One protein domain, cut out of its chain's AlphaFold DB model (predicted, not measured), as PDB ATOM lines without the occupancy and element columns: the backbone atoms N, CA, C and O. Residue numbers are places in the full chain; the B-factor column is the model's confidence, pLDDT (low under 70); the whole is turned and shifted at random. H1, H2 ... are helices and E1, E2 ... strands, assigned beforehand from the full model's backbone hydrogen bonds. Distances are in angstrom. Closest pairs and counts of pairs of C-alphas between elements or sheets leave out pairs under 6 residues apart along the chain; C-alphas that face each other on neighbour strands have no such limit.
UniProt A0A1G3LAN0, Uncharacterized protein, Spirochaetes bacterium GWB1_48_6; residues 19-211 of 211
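This is residues 19 to 211 of the 211 residues of an uncharacterized protein of Spirochaetes bacterium GWB1_48_6 (UniProt A0A1G3LAN0). A closed barrel of eight slanted strands makes a long tube, and its two longest strands, E5 and E7, run on past the ring at one end. There the short strands E6 and E9 extend the wall and H1 packs on its outside, while H2 lies off the wall near the same end; E1 and E4 extend the other end. Round the ring run E2, E3, E5, E7, E8, E10, E11, E12 and back to E2, each antiparallel to its neighbours. The printed part has 193 residues, with named elements in the order E1 to E9, H1, E10, E11, H2, E12, and the class is mostly strand. The whole is compact, radius of gyration of the C-alphas 18.5 A, with spans of 54 by 35 by 28 A, only just elongated.

Begin at E1, residues 26 to 28, antiparallel to E4, residues 62 to 64, with N 27 and O 63 2.9 A apart. E2, residues 31 to 40, forms a hairpin with E3, residues 52 to 59; look at N 34 and O 57, 3.0 A. E5, residues 68 to 84, has E3, E4 and E6, residues 87 to 90, on one side and E7, residues 98 to 114, on the other side. Check N 76 and O 56, 2.8 A, to E3, and N 75 and O 104, 2.9 A, to E7. The hairpins E4 and E5, with N 64 and O 68 2.8 A apart, and E5 and E6, with N 82 and O 89 2.9 A apart, make a meander, each strand the antiparallel neighbour of the one before. E7 forms a hairpin with E8, residues 119 to 129, at N 111 and O 123, 3.0 A, and pairs with E9, residues 132 to 135, at N 133 and O 101, 2.8 A. H1, residues 145 to 153, is on the barrel, outside it, at a height over the sheet of 5.9 A; the closest C-alphas of H1 and E5 are those of Ala 148 and Phe 83, 5.4 A. E10, residues 158 to 169, is the antiparallel neighbour of E8, with N 163 and O 124 2.9 A apart, and forms a hairpin with E11, residues 174 to 183, at N 164 and O 180, 2.9 A. H2, residues 188 to 191, is not on the barrel. E12, residues 200 to 209, pairs with E11 at N 179 and O 204, 2.8 A, and with E2 at N 35 and O 205, 2.9 A. These N and O pairs are within hydrogen-bond range, as is every O i to N i+4 pair in H1; H2 is too short for one, and its one O i to N i+3 pair is not within range.

Find C-alpha 26 at (225.843, 149.220, 133.198), where E1 begins. E5 starts at C-alpha 68, (225.045, 158.423, 136.561), and runs 44.2 A; E7 runs 44.5 A and E10 32.8 A. E12 ends at C-alpha 209, (229.509, 156.359, 118.075).

The C-alphas farthest apart, of Trp 19 and Asp 46, are 56.2 A apart. The printed part has no cut, and the link E2 to E3, 11 residues, is long. Residues 19 to 25, 94 to 95 and 137 to 142 have pLDDT under 70.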
ATOM      1  N   TRP A  19     223.331 145.495 120.319       43.09
ATOM      2  CA  TRP A  19     223.706 144.881 121.597       43.09
ATOM      3  C   TRP A  19     224.036 145.995 122.587       43.09
ATOM      4  O   TRP A  19     225.198 146.363 122.732       43.09
ATOM      5  N   SER A  20     223.027 146.487 123.316       47.31
ATOM      6  CA  SER A  20     223.317 147.125 124.597       47.31
ATOM      7  C   SER A  20     223.988 146.062 125.470       47.31
ATOM      8  O   SER A  20     223.404 145.035 125.824       47.31
ATOM      9  N   LEU A  21     225.282 146.236 125.733       48.88
ATOM     10  CA  LEU A  21     226.054 145.350 126.599       48.88
ATOM     11  C   LEU A  21     225.708 145.689 128.051       48.88
ATOM     12  O   LEU A  21     226.518 146.239 128.788       48.88
ATOM     13  N   GLU A  22     224.482 145.351 128.455       51.75
ATOM     14  CA  GLU A  22     224.016 145.474 129.832       51.75
ATOM     15  C   GLU A  22     224.710 144.422 130.704       51.75
ATOM     16  O   GLU A  22     224.209 143.322 130.945       51.75
ATOM     17  N   PHE A  23     225.905 144.740 131.192       51.44
ATOM     18  CA  PHE A  23     226.569 143.933 132.207       51.44
ATOM     19  C   PHE A  23     226.239 144.546 133.568       51.44
ATOM     20  O   PHE A  23     226.789 145.577 133.925       51.44
ATOM     21  N   TRP A  24     225.333 143.929 134.336       58.44
ATOM     22  CA  TRP A  24     224.983 144.360 135.706       58.44
ATOM     23  C   TRP A  24     224.317 145.749 135.805       58.44
ATOM     24  O   TRP A  24     224.528 146.470 136.778       58.44
ATOM     25  N   GLY A  25     223.498 146.130 134.817       66.12
ATOM     26  CA  GLY A  25     222.832 147.443 134.795       66.12
ATOM     27  C   GLY A  25     223.758 148.606 134.414       66.12
ATOM     28  O   GLY A  25     223.429 149.763 134.675       66.12
ATOM     29  N   VAL A  26     224.914 148.281 133.828       76.38
ATOM     30  CA  VAL A  26     225.843 149.220 133.198       76.38
ATOM     31  C   VAL A  26     225.577 149.222 131.701       76.38
ATOM     32  O   VAL A  26     225.691 148.172 131.074       76.38
ATOM     33  N   ASP A  27     225.247 150.382 131.145       81.94
ATOM     34  CA  ASP A  27     225.115 150.584 129.704       81.94
ATOM     35  C   ASP A  27     226.411 151.181 129.141       81.94
ATOM     36  O   ASP A  27     226.981 152.107 129.727       81.94
ATOM     37  N   ILE A  28     226.904 150.632 128.029       85.06
ATOM     38  CA  ILE A  28     228.074 151.166 127.327       85.06
ATOM     39  C   ILE A  28     227.554 152.111 126.252       85.06
ATOM     40  O   ILE A  28     227.175 151.688 125.165       85.06
ATOM     41  N   ASP A  29     227.596 153.404 126.551       82.56
ATOM     42  CA  ASP A  29     227.010 154.448 125.711       82.56
ATOM     43  C   ASP A  29     227.654 154.545 124.320       82.56
ATOM     44  O   ASP A  29     227.026 155.024 123.374       82.56
ATOM     45  N   GLY A  30     228.927 154.163 124.199       91.19
ATOM     46  CA  GLY A  30     229.631 154.150 122.923       91.19
ATOM     47  C   GLY A  30     231.128 154.430 123.008       91.19
ATOM     48  O   GLY A  30     231.714 154.517 124.086       91.19
ATOM     49  N   LEU A  31     231.747 154.603 121.842       96.44
ATOM     50  CA  LEU A  31     233.110 155.116 121.701       96.44
ATOM     51  C   LEU A  31     233.054 156.583 121.283       96.44
ATOM     52  O   LEU A  31     232.369 156.936 120.326       96.44
ATOM     53  N   GLU A  32     233.819 157.433 121.947       97.56
ATOM     54  CA  GLU A  32     233.924 158.844 121.603       97.56
ATOM     55  C   GLU A  32     235.352 159.202 121.211       97.56
ATOM     56  O   GLU A  32     236.298 158.848 121.913       97.56
ATOM     57  N   ILE A  33     235.498 159.919 120.097       98.19
ATOM     58  CA  ILE A  33     236.758 160.519 119.653       98.19
ATOM     59  C   ILE A  33     236.590 162.029 119.720       98.19
ATOM     60  O   ILE A  33     235.570 162.564 119.289       98.19
ATOM     61  N   GLN A  34     237.595 162.716 120.240       97.94
ATOM     62  CA  GLN A  34     237.515 164.141 120.527       97.94
ATOM     63  C   GLN A  34     238.848 164.838 120.295       97.94
ATOM     64  O   GLN A  34     239.916 164.229 120.369       97.94
ATOM     65  N   GLY A  35     238.777 166.136 120.051       98.31
ATOM     66  CA  GLY A  35     239.934 167.013 120.008       98.31
ATOM     67  C   GLY A  35     239.564 168.409 120.466       98.31
ATOM     68  O   GLY A  35     238.388 168.777 120.524       98.31
ATOM     69  N   GLY A  36     240.574 169.191 120.810       98.06
ATOM     70  CA  GLY A  36     240.333 170.517 121.342       98.06
ATOM     71  C   GLY A  36     241.597 171.259 121.704       98.06
ATOM     72  O   GLY A  36     242.672 171.009 121.152       98.06
ATOM     73  N   MET A  37     241.438 172.209 122.617       98.19
ATOM     74  CA  MET A  37     242.505 173.087 123.071       98.19
ATOM     75  C   MET A  37     242.579 173.067 124.589       98.19
ATOM     76  O   MET A  37     241.555 173.115 125.271       98.19
ATOM     77  N   SER A  38     243.800 173.028 125.104       97.44
ATOM     78  CA  SER A  38     244.103 173.127 126.527       97.44
ATOM     79  C   SER A  38     244.992 174.336 126.765       97.44
ATOM     80  O   SER A  38     246.007 174.498 126.094       97.44
ATOM     81  N   TRP A  39     244.615 175.168 127.720       97.25
ATOM     82  CA  TRP A  39     245.420 176.253 128.262       97.25
ATOM     83  C   TRP A  39     245.950 175.827 129.630       97.25
ATOM     84  O   TRP A  39     245.203 175.223 130.405       97.25
ATOM     85  N   TYR A  40     247.210 176.137 129.930       95.12
ATOM     86  CA  TYR A  40     247.781 175.946 131.264       95.12
ATOM     87  C   TYR A  40     248.400 177.242 131.762       95.12
ATOM     88  O   TYR A  40     249.199 177.838 131.049       95.12
ATOM     89  N   GLY A  41     248.070 177.646 132.985       94.12
ATOM     90  CA  GLY A  41     248.672 178.836 133.582       94.12
ATOM     91  C   GLY A  41     250.167 178.664 133.859       94.12
ATOM     92  O   GLY A  41     250.636 177.569 134.184       94.12
ATOM     93  N   ASN A  42     250.914 179.756 133.756       92.06
ATOM     94  CA  ASN A  42     252.343 179.822 134.025       92.06
ATOM     95  C   ASN A  42     252.663 181.021 134.920       92.06
ATOM     96  O   ASN A  42     252.396 182.170 134.577       92.06
ATOM     97  N   SER A  43     253.253 180.754 136.081       90.44
ATOM     98  CA  SER A  43     253.533 181.783 137.083       90.44
ATOM     99  C   SER A  43     254.911 182.428 137.015       90.44
ATOM    100  O   SER A  43     255.169 183.340 137.798       90.44
ATOM    101  N   VAL A  44     255.815 181.977 136.137       87.38
ATOM    102  CA  VAL A  44     257.127 182.638 136.026       87.38
ATOM    103  C   VAL A  44     256.950 184.005 135.365       87.38
ATOM    104  O   VAL A  44     256.453 184.091 134.239       87.38
ATOM    105  N   GLU A  45     257.424 185.054 136.030       80.81
ATOM    106  CA  GLU A  45     257.612 186.370 135.416       80.81
ATOM    107  C   GLU A  45     258.672 186.294 134.304       80.81
ATOM    108  O   GLU A  45     259.604 185.494 134.383       80.81
ATOM    109  N   ASP A  46     258.503 187.077 133.235       77.56
ATOM    110  CA  ASP A  46     259.357 187.044 132.030       77.56
ATOM    111  C   ASP A  46     259.444 185.658 131.341       77.56
ATOM    112  O   ASP A  46     260.362 185.347 130.582       77.56
ATOM    113  N   SER A  47     258.421 184.845 131.611       77.88
ATOM    114  CA  SER A  47     258.027 183.583 130.992       77.88
ATOM    115  C   SER A  47     257.800 183.579 129.479       77.88
ATOM    116  O   SER A  47     257.410 184.598 128.910       77.88
ATOM    117  N   ALA A  48     257.821 182.393 128.854       79.06
ATOM    118  CA  ALA A  48     256.985 182.176 127.677       79.06
ATOM    119  C   ALA A  48     255.499 182.339 128.074       79.06
ATOM    120  O   ALA A  48     255.145 182.061 129.231       79.06
ATOM    121  N   PRO A  49     254.619 182.761 127.146       84.69
ATOM    122  CA  PRO A  49     253.188 182.848 127.410       84.69
ATOM    123  C   PRO A  49     252.611 181.528 127.927       84.69
ATOM    124  O   PRO A  49     253.151 180.453 127.651       84.69
ATOM    125  N   ASP A  50     251.476 181.611 128.619       90.62
ATOM    126  CA  ASP A  50     250.714 180.435 129.033       90.62
ATOM    127  C   ASP A  50     250.501 179.486 127.837       90.62
ATOM    128  O   ASP A  50     249.933 179.899 126.815       90.62
ATOM    129  N   PRO A  51     250.958 178.225 127.912       90.75
ATOM    130  CA  PRO A  51     250.884 177.320 126.780       90.75
ATOM    131  C   PRO A  51     249.433 177.003 126.430       90.75
ATOM    132  O   PRO A  51     248.655 176.516 127.253       90.75
ATOM    133  N   VAL A  52     249.108 177.220 125.157       95.25
ATOM    134  CA  VAL A  52     247.865 176.786 124.528       95.25
ATOM    135  C   VAL A  52     248.198 175.667 123.551       95.25
ATOM    136  O   VAL A  52     248.864 175.884 122.541       95.25
ATOM    137  N   VAL A  53     247.745 174.456 123.857       95.31
ATOM    138  CA  VAL A  53     248.103 173.237 123.126       95.31
ATOM    139  C   VAL A  53     246.873 172.570 122.541       95.31
ATOM    140  O   VAL A  53     245.816 172.515 123.168       95.31
ATOM    141  N   MET A  54     247.015 172.035 121.331       97.62
ATOM    142  CA  MET A  54     245.996 171.167 120.754       97.62
ATOM    143  C   MET A  54     246.076 169.790 121.406       97.62
ATOM    144  O   MET A  54     247.165 169.227 121.534       97.62
ATOM    145  N   ASN A  55     244.925 169.242 121.776       97.69
ATOM    146  CA  ASN A  55     244.817 167.891 122.305       97.69
ATOM    147  C   ASN A  55     243.928 167.019 121.409       97.69
ATOM    148  O   ASN A  55     243.064 167.508 120.677       97.69
ATOM    149  N   VAL A  56     244.165 165.712 121.470       98.44
ATOM    150  CA  VAL A  56     243.327 164.680 120.856       98.44
ATOM    151  C   VAL A  56     243.115 163.565 121.861       98.44
ATOM    152  O   VAL A  56     244.019 163.235 122.625       98.44
ATOM    153  N   GLY A  57     241.935 162.966 121.872       98.00
ATOM    154  CA  GLY A  57     241.610 161.942 122.842       98.00
ATOM    155  C   GLY A  57     240.474 161.033 122.426       98.00
ATOM    156  O   GLY A  57     239.858 161.187 121.371       98.00
ATOM    157  N   PHE A  58     240.209 160.077 123.302       98.19
ATOM    158  CA  PHE A  58     239.081 159.172 123.199       98.19
ATOM    159  C   PHE A  58     238.527 158.844 124.584       98.19
ATOM    160  O   PHE A  58     239.250 158.877 125.583       98.19
ATOM    161  N   SER A  59     237.245 158.499 124.646       97.50
ATOM    162  CA  SER A  59     236.599 158.023 125.868       97.50
ATOM    163  C   SER A  59     235.565 156.944 125.581       97.50
ATOM    164  O   SER A  59     235.095 156.794 124.452       97.50
ATOM    165  N   VAL A  60     235.243 156.168 126.616       96.06
ATOM    166  CA  VAL A  60     234.182 155.155 126.584       96.06
ATOM    167  C   VAL A  60     233.247 155.444 127.756       96.06
ATOM    168  O   VAL A  60     233.549 155.020 128.867       96.06
ATOM    169  N   PRO A  61     232.189 156.249 127.573       94.19
ATOM    170  CA  PRO A  61     231.225 156.514 128.634       94.19
ATOM    171  C   PRO A  61     230.422 155.260 128.994       94.19
ATOM    172  O   PRO A  61     229.995 154.495 128.131       94.19
ATOM    173  N   PHE A  62     230.198 155.088 130.290       93.25
ATOM    174  CA  PHE A  62     229.349 154.067 130.884       93.25
ATOM    175  C   PHE A  62     228.237 154.763 131.659       93.25
ATOM    176  O   PHE A  62     228.532 155.633 132.485       93.25
ATOM    177  N   ARG A  63     226.982 154.376 131.433       90.44
ATOM    178  CA  ARG A  63     225.832 154.906 132.167       90.44
ATOM    179  C   ARG A  63     225.304 153.874 133.160       90.44
ATOM    180  O   ARG A  63     225.178 152.692 132.856       90.44
ATOM    181  N   PHE A  64     224.960 154.345 134.353       88.06
ATOM    182  CA  PHE A  64     224.374 153.568 135.442       88.06
ATOM    183  C   PHE A  64     223.116 154.290 135.923       88.06
ATOM    184  O   PHE A  64     223.100 155.516 136.040       88.06
ATOM    185  N   PHE A  65     222.056 153.541 136.234       82.19
ATOM    186  CA  PHE A  65     220.822 154.094 136.815       82.19
ATOM    187  C   PHE A  65     220.266 155.318 136.055       82.19
ATOM    188  O   PHE A  65     219.849 156.298 136.671       82.19
ATOM    189  N   SER A  66     220.308 155.275 134.719       82.19
ATOM    190  CA  SER A  66     219.782 156.284 133.777       82.19
ATOM    191  C   SER A  66     220.388 157.694 133.823       82.19
ATOM    192  O   SER A  66     220.178 158.441 132.873       82.19
ATOM    193  N   TYR A  67     221.147 158.056 134.858       88.44
ATOM    194  CA  TYR A  67     221.674 159.415 135.024       88.44
ATOM    195  C   TYR A  67     223.125 159.469 135.492       88.44
ATOM    196  O   TYR A  67     223.777 160.486 135.299       88.44
ATOM    197  N   PHE A  68     223.656 158.417 136.116       94.38
ATOM    198  CA  PHE A  68     225.045 158.423 136.561       94.38
ATOM    199  C   PHE A  68     225.962 158.001 135.428       94.38
ATOM    200  O   PHE A  68     225.671 157.032 134.726       94.38
ATOM    201  N   THR A  69     227.094 158.680 135.296       95.12
ATOM    202  CA  THR A  69     228.113 158.352 134.302       95.12
ATOM    203  C   THR A  69     229.441 158.024 134.952       95.12
ATOM    204  O   THR A  69     229.849 158.638 135.937       95.12
ATOM    205  N   PHE A  70     230.134 157.049 134.377       96.31
ATOM    206  CA  PHE A  70     231.568 156.868 134.536       96.31
ATOM    207  C   PHE A  70     232.195 156.973 133.162       96.31
ATOM    208  O   PHE A  70     231.774 156.291 132.231       96.31
ATOM    209  N   ARG A  71     233.217 157.804 133.024       96.62
ATOM    210  CA  ARG A  71     233.830 158.069 131.735       96.62
ATOM    211  C   ARG A  71     235.346 158.061 131.866       96.62
ATOM    212  O   ARG A  71     235.949 159.079 132.195       96.62
ATOM    213  N   PRO A  72     235.995 156.913 131.621       97.06
ATOM    214  CA  PRO A  72     237.426 156.886 131.407       97.06
ATOM    215  C   PRO A  72     237.744 157.574 130.083       97.06
ATOM    216  O   PRO A  72     237.302 157.158 129.008       97.06
ATOM    217  N   GLU A  73     238.546 158.622 130.168       97.69
ATOM    218  CA  GLU A  73     239.023 159.373 129.022       97.69
ATOM    219  C   GLU A  73     240.548 159.383 128.974       97.69
ATOM    220  O   GLU A  73     241.230 159.423 129.997       97.69
ATOM    221  N   ASN A  74     241.084 159.354 127.758       98.38
ATOM    222  CA  ASN A  74     242.499 159.542 127.490       98.38
ATOM    223  C   ASN A  74     242.671 160.696 126.510       98.38
ATOM    224  O   ASN A  74     242.040 160.688 125.455       98.38
ATOM    225  N   GLN A  75     243.540 161.654 126.825       98.12
ATOM    226  CA  GLN A  75     243.921 162.727 125.906       98.12
ATOM    227  C   GLN A  75     245.437 162.813 125.770       98.12
ATOM    228  O   GLN A  75     246.179 162.453 126.679       98.12
ATOM    229  N   PHE A  76     245.899 163.323 124.640       98.25
ATOM    230  CA  PHE A  76     247.306 163.465 124.318       98.25
ATOM    231  C   PHE A  76     247.554 164.847 123.745       98.25
ATOM    232  O   PHE A  76     246.797 165.318 122.896       98.25
ATOM    233  N   PHE A  77     248.642 165.472 124.175       97.25
ATOM    234  CA  PHE A  77     249.147 166.687 123.556       97.25
ATOM    235  C   PHE A  77     250.666 166.758 123.673       97.25
ATOM    236  O   PHE A  77     251.289 166.094 124.506       97.25
ATOM    237  N   LEU A  78     251.258 167.583 122.819       95.06
ATOM    238  CA  LEU A  78     252.681 167.879 122.829       95.06
ATOM    239  C   LEU A  78     252.897 169.270 123.414       95.06
ATOM    240  O   LEU A  78     252.171 170.197 123.068       95.06
ATOM    241  N   ASN A  79     253.890 169.413 124.289       92.56
ATOM    242  CA  ASN A  79     254.310 170.723 124.777       92.56
ATOM    243  C   ASN A  79     255.817 170.757 125.041       92.56
ATOM    244  O   ASN A  79     256.411 169.728 125.369       92.56
ATOM    245  N   THR A  80     256.430 171.925 124.895       91.31
ATOM    246  CA  THR A  80     257.858 172.144 125.132       91.31
ATOM    247  C   THR A  80     258.095 172.753 126.505       91.31
ATOM    248  O   THR A  80     257.428 173.706 126.903       91.31
ATOM    249  N   TYR A  81     259.062 172.197 127.228       91.06
ATOM    250  CA  TYR A  81     259.443 172.662 128.556       91.06
ATOM    251  C   TYR A  81     260.961 172.782 128.686       91.06
ATOM    252  O   TYR A  81     261.694 172.026 128.054       91.06
ATOM    253  N   GLY A  82     261.425 173.689 129.536       89.94
ATOM    254  CA  GLY A  82     262.803 173.742 130.026       89.94
ATOM    255  C   GLY A  82     262.869 173.516 131.528       89.94
ATOM    256  O   GLY A  82     261.836 173.433 132.197       89.94
ATOM    257  N   PHE A  83     264.084 173.421 132.057       89.44
ATOM    258  CA  PHE A  83     264.337 173.327 133.490       89.44
ATOM    259  C   PHE A  83     265.217 174.486 133.951       89.44
ATOM    260  O   PHE A  83     266.398 174.560 133.611       89.44
ATOM    261  N   GLU A  84     264.643 175.377 134.753       87.56
ATOM    262  CA  GLU A  84     265.305 176.581 135.248       87.56
ATOM    263  C   GLU A  84     264.979 176.778 136.725       87.56
ATOM    264  O   GLU A  84     263.861 176.522 137.165       87.56
ATOM    265  N   ASN A  85     265.957 177.222 137.521       86.25
ATOM    266  CA  ASN A  85     265.768 177.529 138.946       86.25
ATOM    267  C   ASN A  85     265.091 176.400 139.758       86.25
ATOM    268  O   ASN A  85     264.324 176.658 140.683       86.25
ATOM    269  N   GLY A  86     265.364 175.136 139.413       88.12
ATOM    270  CA  GLY A  86     264.803 173.973 140.109       88.12
ATOM    271  C   GLY A  86     263.358 173.622 139.728       88.12
ATOM    272  O   GLY A  86     262.756 172.767 140.382       88.12
ATOM    273  N   ARG A  87     262.792 174.255 138.692       89.62
ATOM    274  CA  ARG A  87     261.422 174.027 138.219       89.62
ATOM    275  C   ARG A  87     261.352 173.818 136.714       89.62
ATOM    276  O   ARG A  87     262.138 174.375 135.950       89.62
ATOM    277  N   THR A  88     260.361 173.042 136.295       90.00
ATOM    278  CA  THR A  88     260.021 172.918 134.879       90.00
ATOM    279  C   THR A  88     259.128 174.079 134.462       90.00
ATOM    280  O   THR A  88     258.123 174.350 135.118       90.00
ATOM    281  N   ILE A  89     259.476 174.749 133.367       90.50
ATOM    282  CA  ILE A  89     258.742 175.908 132.844       90.50
ATOM    283  C   ILE A  89     258.387 175.682 131.375       90.50
ATOM    284  O   ILE A  89     259.175 175.051 130.662       90.50
ATOM    285  N   PRO A  90     257.204 176.109 130.903       89.62
ATOM    286  CA  PRO A  90     256.896 176.041 129.482       89.62
ATOM    287  C   PRO A  90     257.838 176.978 128.721       89.62
ATOM    288  O   PRO A  90     258.112 178.086 129.171       89.62
ATOM    289  N   LEU A  91     258.340 176.522 127.577       87.19
ATOM    290  CA  LEU A  91     259.231 177.300 126.717       87.19
ATOM    291  C   LEU A  91     258.749 177.236 125.277       87.19
ATOM    292  O   LEU A  91     258.160 176.240 124.855       87.19
ATOM    293  N   GLU A  92     259.073 178.258 124.491       80.75
ATOM    294  CA  GLU A  92     258.957 178.154 123.040       80.75
ATOM    295  C   GLU A  92     259.906 177.065 122.496       80.75
ATOM    296  O   GLU A  92     260.956 176.811 123.099       80.75
ATOM    297  N   PRO A  93     259.587 176.416 121.357       75.62
ATOM    298  CA  PRO A  93     260.424 175.371 120.763       75.62
ATOM    299  C   PRO A  93     261.803 175.875 120.285       75.62
ATOM    300  O   PRO A  93     262.046 176.066 119.093       75.62
ATOM    301  N   MET A  94     262.742 176.052 121.212       69.94
ATOM    302  CA  MET A  94     264.126 176.473 120.967       69.94
ATOM    303  C   MET A  94     265.122 175.334 121.254       69.94
ATOM    304  O   MET A  94     264.722 174.221 121.601       69.94
ATOM    305  N   PHE A  95     266.424 175.579 121.052       63.12
ATOM    306  CA  PHE A  95     267.482 174.558 121.157       63.12
ATOM    307  C   PHE A  95     267.562 173.877 122.536       63.12
ATOM    308  O   PHE A  95     267.859 172.681 122.595       63.12
ATOM    309  N   ASP A  96     267.207 174.599 123.600       77.00
ATOM    310  CA  ASP A  96     267.328 174.127 124.985       77.00
ATOM    311  C   ASP A  96     266.018 173.563 125.562       77.00
ATOM    312  O   ASP A  96     265.992 173.071 126.685       77.00
ATOM    313  N   SER A  97     264.935 173.568 124.777       86.50
ATOM    314  CA  SER A  97     263.649 173.001 125.191       86.50
ATOM    315  C   SER A  97     263.583 171.484 124.982       86.50
ATOM    316  O   SER A  97     264.146 170.921 124.038       86.50
ATOM    317  N   VAL A  98     262.839 170.815 125.854       90.19
ATOM    318  CA  VAL A  98     262.512 169.392 125.792       90.19
ATOM    319  C   VAL A  98     261.063 169.257 125.348       90.19
ATOM    320  O   VAL A  98     260.160 169.799 125.986       90.19
ATOM    321  N   LEU A  99     260.820 168.522 124.263       91.94
ATOM    322  CA  LEU A  99     259.456 168.190 123.866       91.94
ATOM    323  C   LEU A  99     258.927 167.077 124.769       91.94
ATOM    324  O   LEU A  99     259.564 166.039 124.910       91.94
ATOM    325  N   PHE A 100     257.736 167.259 125.323       93.88
ATOM    326  CA  PHE A 100     257.038 166.248 126.101       93.88
ATOM    327  C   PHE A 100     255.745 165.821 125.410       93.88
ATOM    328  O   PHE A 100     254.942 166.660 125.001       93.88
ATOM    329  N   LEU A 101     255.518 164.509 125.359       96.31
ATOM    330  CA  LEU A 101     254.185 163.940 125.198       96.31
ATOM    331  C   LEU A 101     253.510 163.915 126.560       96.31
ATOM    332  O   LEU A 101     253.924 163.165 127.443       96.31
ATOM    333  N   THR A 102     252.467 164.717 126.721       97.25
ATOM    334  CA  THR A 102     251.594 164.618 127.887       97.25
ATOM    335  C   THR A 102     250.450 163.683 127.550       97.25
ATOM    336  O   THR A 102     249.751 163.887 126.558       97.25
ATOM    337  N   TRP A 103     250.266 162.662 128.378       98.12
ATOM    338  CA  TRP A 103     249.102 161.792 128.343       98.12
ATOM    339  C   TRP A 103     248.235 162.132 129.549       98.12
ATOM    340  O   TRP A 103     248.690 162.030 130.679       98.12
ATOM    341  N   ILE A 104     247.007 162.573 129.309       98.00
ATOM    342  CA  ILE A 104     246.009 162.805 130.344       98.00
ATOM    343  C   ILE A 104     245.166 161.536 130.472       98.00
ATOM    344  O   ILE A 104     244.468 161.167 129.531       98.00
ATOM    345  N   ILE A 105     245.217 160.893 131.635       98.38
ATOM    346  CA  ILE A 105     244.346 159.781 132.026       98.38
ATOM    347  C   ILE A 105     243.281 160.365 132.949       98.38
ATOM    348  O   ILE A 105     243.592 160.767 134.066       98.38
ATOM    349  N   ASN A 106     242.043 160.438 132.479       97.94
ATOM    350  CA  ASN A 106     240.978 161.236 133.076       97.94
ATOM    351  C   ASN A 106     239.759 160.353 133.393       97.94
ATOM    352  O   ASN A 106     238.817 160.308 132.605       97.94
ATOM    353  N   PRO A 107     239.781 159.577 134.492       97.62
ATOM    354  CA  PRO A 107     238.593 158.895 134.982       97.62
ATOM    355  C   PRO A 107     237.638 159.910 135.615       97.62
ATOM    356  O   PRO A 107     237.947 160.499 136.652       97.62
ATOM    357  N   ALA A 108     236.467 160.076 135.008       97.38
ATOM    358  CA  ALA A 108     235.442 160.991 135.484       97.38
ATOM    359  C   ALA A 108     234.190 160.242 135.958       97.38
ATOM    360  O   ALA A 108     233.813 159.217 135.390       97.38
ATOM    361  N   LEU A 109     233.562 160.745 137.019       97.94
ATOM    362  CA  LEU A 109     232.269 160.288 137.525       97.94
ATOM    363  C   LEU A 109     231.313 161.472 137.559       97.94
ATOM    364  O   LEU A 109     231.658 162.529 138.090       97.94
ATOM    365  N   GLY A 110     230.111 161.296 137.030       96.75
ATOM    366  CA  GLY A 110     229.212 162.415 136.827       96.75
ATOM    367  C   GLY A 110     227.741 162.073 136.851       96.75
ATOM    368  O   GLY A 110     227.319 160.956 137.166       96.75
ATOM    369  N   PHE A 111     226.973 163.109 136.548       96.94
ATOM    370  CA  PHE A 111     225.536 163.049 136.389       96.94
ATOM    371  C   PHE A 111     225.145 163.722 135.072       96.94
ATOM    372  O   PHE A 111     225.562 164.850 134.795       96.94
ATOM    373  N   GLU A 112     224.321 163.032 134.295       96.38
ATOM    374  CA  GLU A 112     223.729 163.479 133.043       96.38
ATOM    375  C   GLU A 112     222.241 163.805 133.240       96.38
ATOM    376  O   GLU A 112     221.459 163.035 133.796       96.38
ATOM    377  N   TYR A 113     221.844 164.971 132.747       95.88
ATOM    378  CA  TYR A 113     220.502 165.530 132.766       95.88
ATOM    379  C   TYR A 113     219.962 165.550 131.326       95.88
ATOM    380  O   TYR A 113     220.317 166.450 130.551       95.88
ATOM    381  N   PRO A 114     219.117 164.581 130.928       94.94
ATOM    382  CA  PRO A 114     218.471 164.611 129.620       94.94
ATOM    383  C   PRO A 114     217.477 165.780 129.579       94.94
ATOM    384  O   PRO A 114     216.439 165.751 130.241       94.94
ATOM    385  N   LEU A 115     217.806 166.834 128.828       96.19
ATOM    386  CA  LEU A 115     216.939 168.004 128.655       96.19
ATOM    387  C   LEU A 115     215.827 167.726 127.643       96.19
ATOM    388  O   LEU A 115     214.694 168.176 127.809       96.19
ATOM    389  N   THR A 116     216.166 167.000 126.580       96.00
ATOM    390  CA  THR A 116     215.240 166.529 125.547       96.00
ATOM    391  C   THR A 116     215.592 165.084 125.182       96.00
ATOM    392  O   THR A 116     216.496 164.491 125.763       96.00
ATOM    393  N   GLN A 117     214.897 164.504 124.199       92.56
ATOM    394  CA  GLN A 117     215.274 163.193 123.647       92.56
ATOM    395  C   GLN A 117     216.626 163.220 122.911       92.56
ATOM    396  O   GLN A 117     217.235 162.175 122.704       92.56
ATOM    397  N   GLU A 118     217.097 164.409 122.529       96.81
ATOM    398  CA  GLU A 118     218.288 164.600 121.699       96.81
ATOM    399  C   GLU A 118     219.420 165.309 122.446       96.81
ATOM    400  O   GLU A 118     220.582 165.159 122.084       96.81
ATOM    401  N   ILE A 119     219.112 166.100 123.475       98.00
ATOM    402  CA  ILE A 119     220.083 166.948 124.167       98.00
ATOM    403  C   ILE A 119     220.219 166.492 125.611       98.00
ATOM    404  O   ILE A 119     219.249 166.475 126.369       98.00
ATOM    405  N   THR A 120     221.452 166.193 126.004       97.50
ATOM    406  CA  THR A 120     221.838 165.888 127.383       97.50
ATOM    407  C   THR A 120     222.903 166.874 127.829       97.50
ATOM    408  O   THR A 120     223.845 167.147 127.088       97.50
ATOM    409  N   LEU A 121     222.754 167.421 129.032       98.31
ATOM    410  CA  LEU A 121     223.811 168.177 129.699       98.31
ATOM    411  C   LEU A 121     224.328 167.371 130.874       98.31
ATOM    412  O   LEU A 121     223.572 166.610 131.463       98.31
ATOM    413  N   GLY A 122     225.571 167.574 131.271       97.88
ATOM    414  CA  GLY A 122     226.096 166.875 132.429       97.88
ATOM    415  C   GLY A 122     227.241 167.596 133.094       97.88
ATOM    416  O   GLY A 122     227.801 168.569 132.578       97.88
ATOM    417  N   THR A 123     227.544 167.110 134.288       98.31
ATOM    418  CA  THR A 123     228.655 167.581 135.106       98.31
ATOM    419  C   THR A 123     229.392 166.388 135.676       98.31
ATOM    420  O   THR A 123     228.745 165.475 136.199       98.31
ATOM    421  N   GLU A 124     230.719 166.409 135.632       98.25
ATOM    422  CA  GLU A 124     231.548 165.319 136.150       98.25
ATOM    423  C   GLU A 124     232.612 165.850 137.116       98.25
ATOM    424  O   GLU A 124     233.127 166.964 136.976       98.25
ATOM    425  N   LEU A 125     232.937 165.041 138.118       98.44
ATOM    426  CA  LEU A 125     234.126 165.193 138.942       98.44
ATOM    427  C   LEU A 125     235.183 164.239 138.412       98.44
ATOM    428  O   LEU A 125     234.895 163.070 138.146       98.44
ATOM    429  N   THR A 126     236.410 164.725 138.294       97.62
ATOM    430  CA  THR A 126     237.500 163.922 137.756       97.62
ATOM    431  C   THR A 126     238.731 163.913 138.644       97.62
ATOM    432  O   THR A 126     238.998 164.848 139.402       97.62
ATOM    433  N   LEU A 127     239.485 162.823 138.524       97.00
ATOM    434  CA  LEU A 127     240.784 162.624 139.127       97.00
ATOM    435  C   LEU A 127     241.825 162.323 138.050       97.00
ATOM    436  O   LEU A 127     242.152 161.166 137.789       97.00
ATOM    437  N   ALA A 128     242.328 163.370 137.405       97.81
ATOM    438  CA  ALA A 128     243.162 163.219 136.230       97.81
ATOM    439  C   ALA A 128     244.647 163.033 136.572       97.81
ATOM    440  O   ALA A 128     245.187 163.639 137.501       97.81
ATOM    441  N   PHE A 129     245.323 162.214 135.771       97.81
ATOM    442  CA  PHE A 129     246.758 161.970 135.846       97.81
ATOM    443  C   PHE A 129     247.430 162.443 134.563       97.81
ATOM    444  O   PHE A 129     246.952 162.143 133.476       97.81
ATOM    445  N   PHE A 130     248.535 163.175 134.693       96.81
ATOM    446  CA  PHE A 130     249.258 163.823 133.597       96.81
ATOM    447  C   PHE A 130     250.702 163.297 133.518       96.81
ATOM    448  O   PHE A 130     251.648 164.069 133.728       96.81
ATOM    449  N   PRO A 131     250.934 161.991 133.280       96.56
ATOM    450  CA  PRO A 131     252.268 161.522 132.946       96.56
ATOM    451  C   PRO A 131     252.796 162.248 131.704       96.56
ATOM    452  O   PRO A 131     252.128 162.363 130.672       96.56
ATOM    453  N   ARG A 132     254.023 162.750 131.821       95.50
ATOM    454  CA  ARG A 132     254.729 163.459 130.755       95.50
ATOM    455  C   ARG A 132     255.952 162.653 130.368       95.50
ATOM    456  O   ARG A 132     256.755 162.289 131.223       95.50
ATOM    457  N   PHE A 133     256.081 162.349 129.086       94.44
ATOM    458  CA  PHE A 133     257.166 161.540 128.548       94.44
ATOM    459  C   PHE A 133     258.054 162.416 127.668       94.44
ATOM    460  O   PHE A 133     257.548 162.968 126.685       94.44
ATOM    461  N   PRO A 134     259.348 162.571 127.994       92.69
ATOM    462  CA  PRO A 134     260.251 163.330 127.143       92.69
ATOM    463  C   PRO A 134     260.411 162.611 125.799       92.69
ATOM    464  O   PRO A 134     260.703 161.414 125.740       92.69
ATOM    465  N   ILE A 135     260.219 163.348 124.709       90.00
ATOM    466  CA  ILE A 135     260.526 162.912 123.351       90.00
ATOM    467  C   ILE A 135     261.926 163.417 123.018       90.00
ATOM    468  O   ILE A 135     262.163 164.615 122.870       90.00
ATOM    469  N   PHE A 136     262.856 162.482 122.869       79.56
ATOM    470  CA  PHE A 136     264.230 162.794 122.502       79.56
ATOM    471  C   PHE A 136     264.357 162.924 120.984       79.56
ATOM    472  O   PHE A 136     264.229 161.939 120.256       79.56
ATOM    473  N   PHE A 137     264.664 164.129 120.506       68.19
ATOM    474  CA  PHE A 137     265.189 164.325 119.156       68.19
ATOM    475  C   PHE A 137     266.711 164.428 119.218       68.19
ATOM    476  O   PHE A 137     267.266 165.045 120.128       68.19
ATOM    477  N   LEU A 138     267.401 163.829 118.244       59.75
ATOM    478  CA  LEU A 138     268.856 163.933 118.132       59.75
ATOM    479  C   LEU A 138     269.273 165.419 118.106       59.75
ATOM    480  O   LEU A 138     268.907 166.145 117.185       59.75
ATOM    481  N   GLY A 139     270.030 165.858 119.118       58.81
ATOM    482  CA  GLY A 139     270.632 167.195 119.177       58.81
ATOM    483  C   GLY A 139     269.812 168.319 119.832       58.81
ATOM    484  O   GLY A 139     270.237 169.465 119.724       58.81
ATOM    485  N   LYS A 140     268.680 168.044 120.505       61.88
ATOM    486  CA  LYS A 140     267.906 169.062 121.256       61.88
ATOM    487  C   LYS A 140     267.541 168.608 122.673       61.88
ATOM    488  O   LYS A 140     267.139 167.460 122.853       61.88
ATOM    489  N   GLY A 141     267.669 169.506 123.658       62.69
ATOM    490  CA  GLY A 141     267.077 169.388 125.004       62.69
ATOM    491  C   GLY A 141     267.504 168.200 125.887       62.69
ATOM    492  O   GLY A 141     266.970 168.021 126.979       62.69
ATOM    493  N   SER A 142     268.451 167.355 125.470       68.50
ATOM    494  CA  SER A 142     268.747 166.108 126.194       68.50
ATOM    495  C   SER A 142     269.333 166.319 127.594       68.50
ATOM    496  O   SER A 142     269.120 165.475 128.461       68.50
ATOM    497  N   SER A 143     270.036 167.431 127.830       79.75
ATOM    498  CA  SER A 143     270.659 167.742 129.123       79.75
ATOM    499  C   SER A 143     269.645 168.087 130.215       79.75
ATOM    500  O   SER A 143     269.858 167.706 131.358       79.75
ATOM    501  N   GLN A 144     268.535 168.750 129.873       85.94
ATOM    502  CA  GLN A 144     267.504 169.168 130.835       85.94
ATOM    503  C   GLN A 144     266.376 168.139 131.002       85.94
ATOM    504  O   GLN A 144     265.570 168.234 131.925       85.94
ATOM    505  N   ALA A 145     266.297 167.141 130.116       87.44
ATOM    506  CA  ALA A 145     265.185 166.195 130.079       87.44
ATOM    507  C   ALA A 145     265.019 165.396 131.377       87.44
ATOM    508  O   ALA A 145     263.886 165.174 131.803       87.44
ATOM    509  N   LEU A 146     266.118 164.972 132.008       90.06
ATOM    510  CA  LEU A 146     266.068 164.211 133.260       90.06
ATOM    511  C   LEU A 146     265.526 165.057 134.412       90.06
ATOM    512  O   LEU A 146     264.622 164.600 135.109       90.06
ATOM    513  N   ASP A 147     266.014 166.286 134.563       92.19
ATOM    514  CA  ASP A 147     265.578 167.192 135.626       92.19
ATOM    515  C   ASP A 147     264.116 167.609 135.432       92.19
ATOM    516  O   ASP A 147     263.303 167.486 136.352       92.19
ATOM    517  N   ALA A 148     263.742 167.985 134.203       91.56
ATOM    518  CA  ALA A 148     262.368 168.347 133.870       91.56
ATOM    519  C   ALA A 148     261.389 167.182 134.102       91.56
ATOM    520  O   ALA A 148     260.297 167.366 134.646       91.56
ATOM    521  N   THR A 149     261.793 165.963 133.729       92.88
ATOM    522  CA  THR A 149     261.018 164.741 133.980       92.88
ATOM    523  C   THR A 149     260.908 164.476 135.482       92.88
ATOM    524  O   THR A 149     259.805 164.279 135.991       92.88
ATOM    525  N   GLY A 150     262.024 164.520 136.215       94.00
ATOM    526  CA  GLY A 150     262.056 164.313 137.663       94.00
ATOM    527  C   GLY A 150     261.142 165.281 138.414       94.00
ATOM    528  O   GLY A 150     260.410 164.870 139.317       94.00
ATOM    529  N   TRP A 151     261.098 166.541 137.981       93.69
ATOM    530  CA  TRP A 151     260.187 167.537 138.534       93.69
ATOM    531  C   TRP A 151     258.716 167.133 138.370       93.69
ATOM    532  O   TRP A 151     257.984 167.120 139.359       93.69
ATOM    533  N   PHE A 152     258.278 166.699 137.182       93.81
ATOM    534  CA  PHE A 152     256.896 166.234 136.990       93.81
ATOM    535  C   PHE A 152     256.564 164.993 137.828       93.81
ATOM    536  O   PHE A 152     255.506 164.930 138.458       93.81
ATOM    537  N   TYR A 153     257.468 164.011 137.881       93.94
ATOM    538  CA  TYR A 153     257.227 162.747 138.590       93.94
ATOM    539  C   TYR A 153     257.407 162.829 140.110       93.94
ATOM    540  O   TYR A 153     257.043 161.893 140.819       93.94
ATOM    541  N   SER A 154     257.852 163.966 140.643       92.19
ATOM    542  CA  SER A 154     257.895 164.239 142.088       92.19
ATOM    543  C   SER A 154     256.520 164.601 142.690       92.19
ATOM    544  O   SER A 154     256.410 165.443 143.578       92.19
ATOM    545  N   GLY A 155     255.450 163.966 142.196       91.00
ATOM    546  CA  GLY A 155     254.070 164.168 142.652       91.00
ATOM    547  C   GLY A 155     253.284 165.262 141.917       91.00
ATOM    548  O   GLY A 155     252.168 165.572 142.321       91.00
ATOM    549  N   ARG A 156     253.819 165.828 140.825       93.62
ATOM    550  CA  ARG A 156     253.209 166.931 140.046       93.62
ATOM    551  C   ARG A 156     252.491 166.448 138.782       93.62
ATOM    552  O   ARG A 156     252.560 167.048 137.708       93.62
ATOM    553  N   PHE A 157     251.817 165.314 138.903       93.50
ATOM    554  CA  PHE A 157     251.085 164.674 137.810       93.50
ATOM    555  C   PHE A 157     249.620 164.415 138.166       93.50
ATOM    556  O   PHE A 157     248.920 163.802 137.374       93.50
ATOM    557  N   PHE A 158     249.158 164.852 139.336       94.50
ATOM    558  CA  PHE A 158     247.819 164.590 139.847       94.50
ATOM    559  C   PHE A 158     246.981 165.868 139.864       94.50
ATOM    560  O   PHE A 158     247.372 166.856 140.486       94.50
ATOM    561  N   PHE A 159     245.838 165.828 139.182       97.19
ATOM    562  CA  PHE A 159     244.987 166.981 138.921       97.19
ATOM    563  C   PHE A 159     243.514 166.602 139.130       97.19
ATOM    564  O   PHE A 159     242.869 166.107 138.200       97.19
ATOM    565  N   PRO A 160     242.936 166.810 140.326       97.75
ATOM    566  CA  PRO A 160     241.490 166.755 140.454       97.75
ATOM    567  C   PRO A 160     240.867 167.847 139.589       97.75
ATOM    568  O   PRO A 160     241.471 168.896 139.355       97.75
ATOM    569  N   GLY A 161     239.653 167.619 139.120       98.00
ATOM    570  CA  GLY A 161     239.005 168.557 138.225       98.00
ATOM    571  C   GLY A 161     237.497 168.468 138.241       98.00
ATOM    572  O   GLY A 161     236.898 167.567 138.834       98.00
ATOM    573  N   VAL A 162     236.905 169.434 137.558       98.50
ATOM    574  CA  VAL A 162     235.476 169.490 137.274       98.50
ATOM    575  C   VAL A 162     235.273 169.603 135.774       98.50
ATOM    576  O   VAL A 162     236.072 170.224 135.070       98.50
ATOM    577  N   GLU A 163     234.190 169.014 135.300       98.12
ATOM    578  CA  GLU A 163     233.775 169.064 133.910       98.12
ATOM    579  C   GLU A 163     232.324 169.517 133.808       98.12
ATOM    580  O   GLU A 163     231.476 169.126 134.612       98.12
ATOM    581  N   VAL A 164     232.040 170.285 132.761       98.56
ATOM    582  CA  VAL A 164     230.693 170.462 132.223       98.56
ATOM    583  C   VAL A 164     230.660 169.983 130.777       98.56
ATOM    584  O   VAL A 164     231.603 170.224 130.018       98.56
ATOM    585  N   HIS A 165     229.577 169.329 130.371       98.38
ATOM    586  CA  HIS A 165     229.436 168.868 128.994       98.38
ATOM    587  C   HIS A 165     228.018 168.970 128.450       98.38
ATOM    588  O   HIS A 165     227.034 169.013 129.188       98.38
ATOM    589  N   GLY A 166     227.943 168.975 127.123       98.31
ATOM    590  CA  GLY A 166     226.722 168.809 126.354       98.31
ATOM    591  C   GLY A 166     226.888 167.715 125.308       98.31
ATOM    592  O   GLY A 166     227.939 167.595 124.675       98.31
ATOM    593  N   ILE A 167     225.838 166.923 125.131       97.75
ATOM    594  CA  ILE A 167     225.737 165.853 124.143       97.75
ATOM    595  C   ILE A 167     224.503 166.140 123.296       97.75
ATOM    596  O   ILE A 167     223.408 166.316 123.831       97.75
ATOM    597  N   TRP A 168     224.683 166.172 121.980       98.31
ATOM    598  CA  TRP A 168     223.604 166.312 121.013       98.31
ATOM    599  C   TRP A 168     223.526 165.076 120.118       98.31
ATOM    600  O   TRP A 168     224.355 164.865 119.232       98.31
ATOM    601  N   GLN A 169     222.508 164.259 120.359       96.88
ATOM    602  CA  GLN A 169     222.142 163.104 119.561       96.88
ATOM    603  C   GLN A 169     221.398 163.557 118.300       96.88
ATOM    604  O   GLN A 169     220.215 163.875 118.349       96.88
ATOM    605  N   PHE A 170     222.084 163.562 117.160       96.19
ATOM    606  CA  PHE A 170     221.499 163.983 115.879       96.19
ATOM    607  C   PHE A 170     221.075 162.806 114.983       96.19
ATOM    608  O   PHE A 170     220.581 163.007 113.876       96.19
ATOM    609  N   SER A 171     221.305 161.566 115.420       95.62
ATOM    610  CA  SER A 171     220.894 160.338 114.725       95.62
ATOM    611  C   SER A 171     220.799 159.180 115.717       95.62
ATOM    612  O   SER A 171     221.148 159.354 116.873       95.62
ATOM    613  N   GLU A 172     220.393 157.980 115.311       92.25
ATOM    614  CA  GLU A 172     220.394 156.819 116.221       92.25
ATOM    615  C   GLU A 172     221.814 156.344 116.588       92.25
ATOM    616  O   GLU A 172     222.026 155.843 117.688       92.25
ATOM    617  N   LEU A 173     222.799 156.559 115.707       94.56
ATOM    618  CA  LEU A 173     224.164 156.032 115.856       94.56
ATOM    619  C   LEU A 173     225.188 157.066 116.333       94.56
ATOM    620  O   LEU A 173     226.217 156.697 116.894       94.56
ATOM    621  N   PHE A 174     224.933 158.354 116.106       96.56
ATOM    622  CA  PHE A 174     225.928 159.408 116.300       96.56
ATOM    623  C   PHE A 174     225.440 160.532 117.209       96.56
ATOM    624  O   PHE A 174     224.292 160.980 117.105       96.56
ATOM    625  N   ALA A 175     226.358 161.039 118.032       97.81
ATOM    626  CA  ALA A 175     226.171 162.247 118.827       97.81
ATOM    627  C   ALA A 175     227.380 163.181 118.715       97.81
ATOM    628  O   ALA A 175     228.518 162.719 118.647       97.81
ATOM    629  N   LEU A 176     227.141 164.490 118.735       98.38
ATOM    630  CA  LEU A 176     228.191 165.487 118.933       98.38
ATOM    631  C   LEU A 176     228.355 165.763 120.423       98.38
ATOM    632  O   LEU A 176     227.367 165.839 121.153       98.38
ATOM    633  N   THR A 177     229.592 165.950 120.863       98.31
ATOM    634  CA  THR A 177     229.907 166.299 122.249       98.31
ATOM    635  C   THR A 177     230.693 167.597 122.313       98.31
ATOM    636  O   THR A 177     231.510 167.897 121.442       98.31
ATOM    637  N   ALA A 178     230.431 168.381 123.353       98.62
ATOM    638  CA  ALA A 178     231.214 169.549 123.726       98.62
ATOM    639  C   ALA A 178     231.508 169.465 125.223       98.62
ATOM    640  O   ALA A 178     230.586 169.260 126.014       98.62
ATOM    641  N   ARG A 179     232.776 169.603 125.613       98.50
ATOM    642  CA  ARG A 179     233.231 169.437 126.998       98.50
ATOM    643  C   ARG A 179     234.149 170.566 127.427       98.50
ATOM    644  O   ARG A 179     235.051 170.938 126.677       98.50
ATOM    645  N   GLY A 180     233.950 171.057 128.643       98.50
ATOM    646  CA  GLY A 180     234.832 172.008 129.306       98.50
ATOM    647  C   GLY A 180     235.366 171.435 130.610       98.50
ATOM    648  O   GLY A 180     234.577 171.047 131.465       98.50
ATOM    649  N   TYR A 181     236.687 171.418 130.765       98.25
ATOM    650  CA  TYR A 181     237.381 170.922 131.951       98.25
ATOM    651  C   TYR A 181     238.131 172.031 132.659       98.25
ATOM    652  O   TYR A 181     238.808 172.829 132.010       98.25
ATOM    653  N   LEU A 182     238.114 171.983 133.986       98.50
ATOM    654  CA  LEU A 182     239.021 172.730 134.842       98.50
ATOM    655  C   LEU A 182     239.802 171.746 135.719       98.50
ATOM    656  O   LEU A 182     239.210 171.031 136.527       98.50
ATOM    657  N   PHE A 183     241.121 171.709 135.541       98.19
ATOM    658  CA  PHE A 183     242.059 170.831 136.240       98.19
ATOM    659  C   PHE A 183     242.870 171.625 137.259       98.19
ATOM    660  O   PHE A 183     243.577 172.567 136.898       98.19
ATOM    661  N   TYR A 184     242.800 171.226 138.525       97.69
ATOM    662  CA  TYR A 184     243.418 171.942 139.633       97.69
ATOM    663  C   TYR A 184     244.812 171.387 139.965       97.69
ATOM    664  O   TYR A 184     244.947 170.186 140.222       97.69
ATOM    665  N   PRO A 185     245.849 172.237 140.037       95.81
ATOM    666  CA  PRO A 185     247.214 171.843 140.358       95.81
ATOM    667  C   PRO A 185     247.371 171.733 141.880       95.81
ATOM    668  O   PRO A 185     248.037 172.540 142.522       95.81
ATOM    669  N   VAL A 186     246.731 170.738 142.501       94.69
ATOM    670  CA  VAL A 186     246.706 170.613 143.977       94.69
ATOM    671  C   VAL A 186     248.087 170.486 144.610       94.69
ATOM    672  O   VAL A 186     248.232 170.757 145.799       94.69
ATOM    673  N   PHE A 187     249.106 170.134 143.825       92.88
ATOM    674  CA  PHE A 187     250.486 170.139 144.290       92.88
ATOM    675  C   PHE A 187     251.006 171.511 144.699       92.88
ATOM    676  O   PHE A 187     251.852 171.584 145.590       92.88
ATOM    677  N   ASN A 188     250.419 172.590 144.185       93.69
ATOM    678  CA  ASN A 188     250.777 173.946 144.590       93.69
ATOM    679  C   ASN A 188     250.516 174.199 146.083       93.69
ATOM    680  O   ASN A 188     251.183 175.030 146.695       93.69
ATOM    681  N   LEU A 189     249.625 173.419 146.715       91.81
ATOM    682  CA  LEU A 189     249.368 173.493 148.158       91.81
ATOM    683  C   LEU A 189     250.591 173.129 149.011       91.81
ATOM    684  O   LEU A 189     250.689 173.592 150.144       91.81
ATOM    685  N   TRP A 190     251.503 172.298 148.499       90.25
ATOM    686  CA  TRP A 190     252.714 171.889 149.220       90.25
ATOM    687  C   TRP A 190     254.013 172.381 148.585       90.25
ATOM    688  O   TRP A 190     255.049 172.337 149.248       90.25
ATOM    689  N   THR A 191     253.995 172.849 147.335       88.81
ATOM    690  CA  THR A 191     255.166 173.496 146.721       88.81
ATOM    691  C   THR A 191     255.251 174.983 147.051       88.81
ATOM    692  O   THR A 191     256.350 175.529 147.058       88.81
ATOM    693  N   GLY A 192     254.120 175.622 147.381       89.88
ATOM    694  CA  GLY A 192     254.047 177.058 147.663       89.88
ATOM    695  C   GLY A 192     253.970 177.933 146.408       89.88
ATOM    696  O   GLY A 192     254.005 179.157 146.531       89.88
ATOM    697  N   ASP A 193     253.854 177.325 145.224       90.94
ATOM    698  CA  ASP A 193     253.654 178.041 143.964       90.94
ATOM    699  C   ASP A 193     252.253 178.697 143.915       90.94
ATOM    700  O   ASP A 193     251.317 178.227 144.577       90.94
ATOM    701  N   PRO A 194     252.057 179.777 143.134       92.56
ATOM    702  CA  PRO A 194     250.739 180.383 142.955       92.56
ATOM    703  C   PRO A 194     249.686 179.382 142.460       92.56
ATOM    704  O   PRO A 194     249.957 178.540 141.611       92.56
ATOM    705  N   TRP A 195     248.436 179.505 142.922       90.94
ATOM    706  CA  TRP A 195     247.367 178.547 142.581       90.94
ATOM    707  C   TRP A 195     247.075 178.428 141.076       90.94
ATOM    708  O   TRP A 195     246.635 177.378 140.615       90.94
ATOM    709  N   TYR A 196     247.305 179.495 140.309       93.44
ATOM    710  CA  TYR A 196     247.084 179.488 138.862       93.44
ATOM    711  C   TYR A 196     248.216 178.806 138.077       93.44
ATOM    712  O   TYR A 196     248.026 178.500 136.903       93.44
ATOM    713  N   ASP A 197     249.376 178.555 138.695       93.38
ATOM    714  CA  ASP A 197     250.486 177.862 138.041       93.38
ATOM    715  C   ASP A 197     250.080 176.426 137.710       93.38
ATOM    716  O   ASP A 197     249.662 175.685 138.593       93.38
ATOM    717  N   GLN A 198     250.186 176.025 136.444       93.94
ATOM    718  CA  GLN A 198     249.732 174.728 135.926       93.94
ATOM    719  C   GLN A 198     248.213 174.491 136.025       93.94
ATOM    720  O   GLN A 198     247.759 173.370 135.780       93.94
ATOM    721  N   LEU A 199     247.406 175.514 136.339       97.06
ATOM    722  CA  LEU A 199     245.948 175.416 136.271       97.06
ATOM    723  C   LEU A 199     245.536 175.129 134.828       97.06
ATOM    724  O   LEU A 199     245.848 175.912 133.937       97.06
ATOM    725  N   GLY A 200     244.849 174.011 134.603       97.44
ATOM    726  CA  GLY A 200     244.468 173.571 133.266       97.44
ATOM    727  C   GLY A 200     243.026 173.930 132.936       97.44
ATOM    728  O   GLY A 200     242.120 173.555 133.675       97.44
ATOM    729  N   LEU A 201     242.798 174.581 131.799       98.25
ATOM    730  CA  LEU A 201     241.474 174.786 131.212       98.25
ATOM    731  C   LEU A 201     241.438 174.108 129.844       98.25
ATOM    732  O   LEU A 201     242.229 174.456 128.973       98.25
ATOM    733  N   THR A 202     240.520 173.169 129.631       98.25
ATOM    734  CA  THR A 202     240.414 172.448 128.352       98.25
ATOM    735  C   THR A 202     239.016 172.566 127.771       98.25
ATOM    736  O   THR A 202     238.039 172.349 128.480       98.25
ATOM    737  N   LEU A 203     238.924 172.854 126.474       98.56
ATOM    738  CA  LEU A 203     237.687 172.824 125.697       98.56
ATOM    739  C   LEU A 203     237.827 171.815 124.562       98.56
ATOM    740  O   LEU A 203     238.698 171.975 123.705       98.56
ATOM    741  N   ASN A 204     236.952 170.812 124.539       98.38
ATOM    742  CA  ASN A 204     236.977 169.727 123.564       98.38
ATOM    743  C   ASN A 204     235.644 169.580 122.840       98.38
ATOM    744  O   ASN A 204     234.577 169.772 123.422       98.38
ATOM    745  N   PHE A 205     235.732 169.148 121.585       98.56
ATOM    746  CA  PHE A 205     234.602 168.737 120.765       98.56
ATOM    747  C   PHE A 205     234.829 167.315 120.269       98.56
ATOM    748  O   PHE A 205     235.956 166.942 119.929       98.56
ATOM    749  N   GLY A 206     233.769 166.520 120.229       97.94
ATOM    750  CA  GLY A 206     233.867 165.112 119.879       97.94
ATOM    751  C   GLY A 206     232.694 164.582 119.077       97.94
ATOM    752  O   GLY A 206     231.646 165.214 118.936       97.94
ATOM    753  N   LEU A 207     232.915 163.386 118.543       98.19
ATOM    754  CA  LEU A 207     231.925 162.552 117.885       98.19
ATOM    755  C   LEU A 207     231.838 161.232 118.651       98.19
ATOM    756  O   LEU A 207     232.834 160.513 118.783       98.19
ATOM    757  N   ARG A 208     230.642 160.923 119.146       97.12
ATOM    758  CA  ARG A 208     230.317 159.660 119.805       97.12
ATOM    759  C   ARG A 208     229.616 158.729 118.826       97.12
ATOM    760  O   ARG A 208     228.663 159.133 118.162       97.12
ATOM    761  N   PHE A 209     230.078 157.488 118.796       95.12
ATOM    762  CA  PHE A 209     229.509 156.359 118.075       95.12
ATOM    763  C   PHE A 209     228.846 155.444 119.101       95.12
ATOM    764  O   PHE A 209     229.548 154.869 119.934       95.12
ATOM    765  N   LYS A 210     227.518 155.343 119.067       88.81
ATOM    766  CA  LYS A 210     226.771 154.424 119.933       88.81
ATOM    767  C   LYS A 210     227.008 152.972 119.516       88.81
ATOM    768  O   LYS A 210     227.195 152.705 118.326       88.81
ATOM    769  N   LEU A 211     227.023 152.076 120.502       80.06
ATOM    770  CA  LEU A 211     227.157 150.625 120.330       80.06
ATOM    771  C   LEU A 211     225.795 149.930 120.462       80.06
ATOM    772  O   LEU A 211     224.951 150.452 121.222       80.06
TER     773      LEU A 211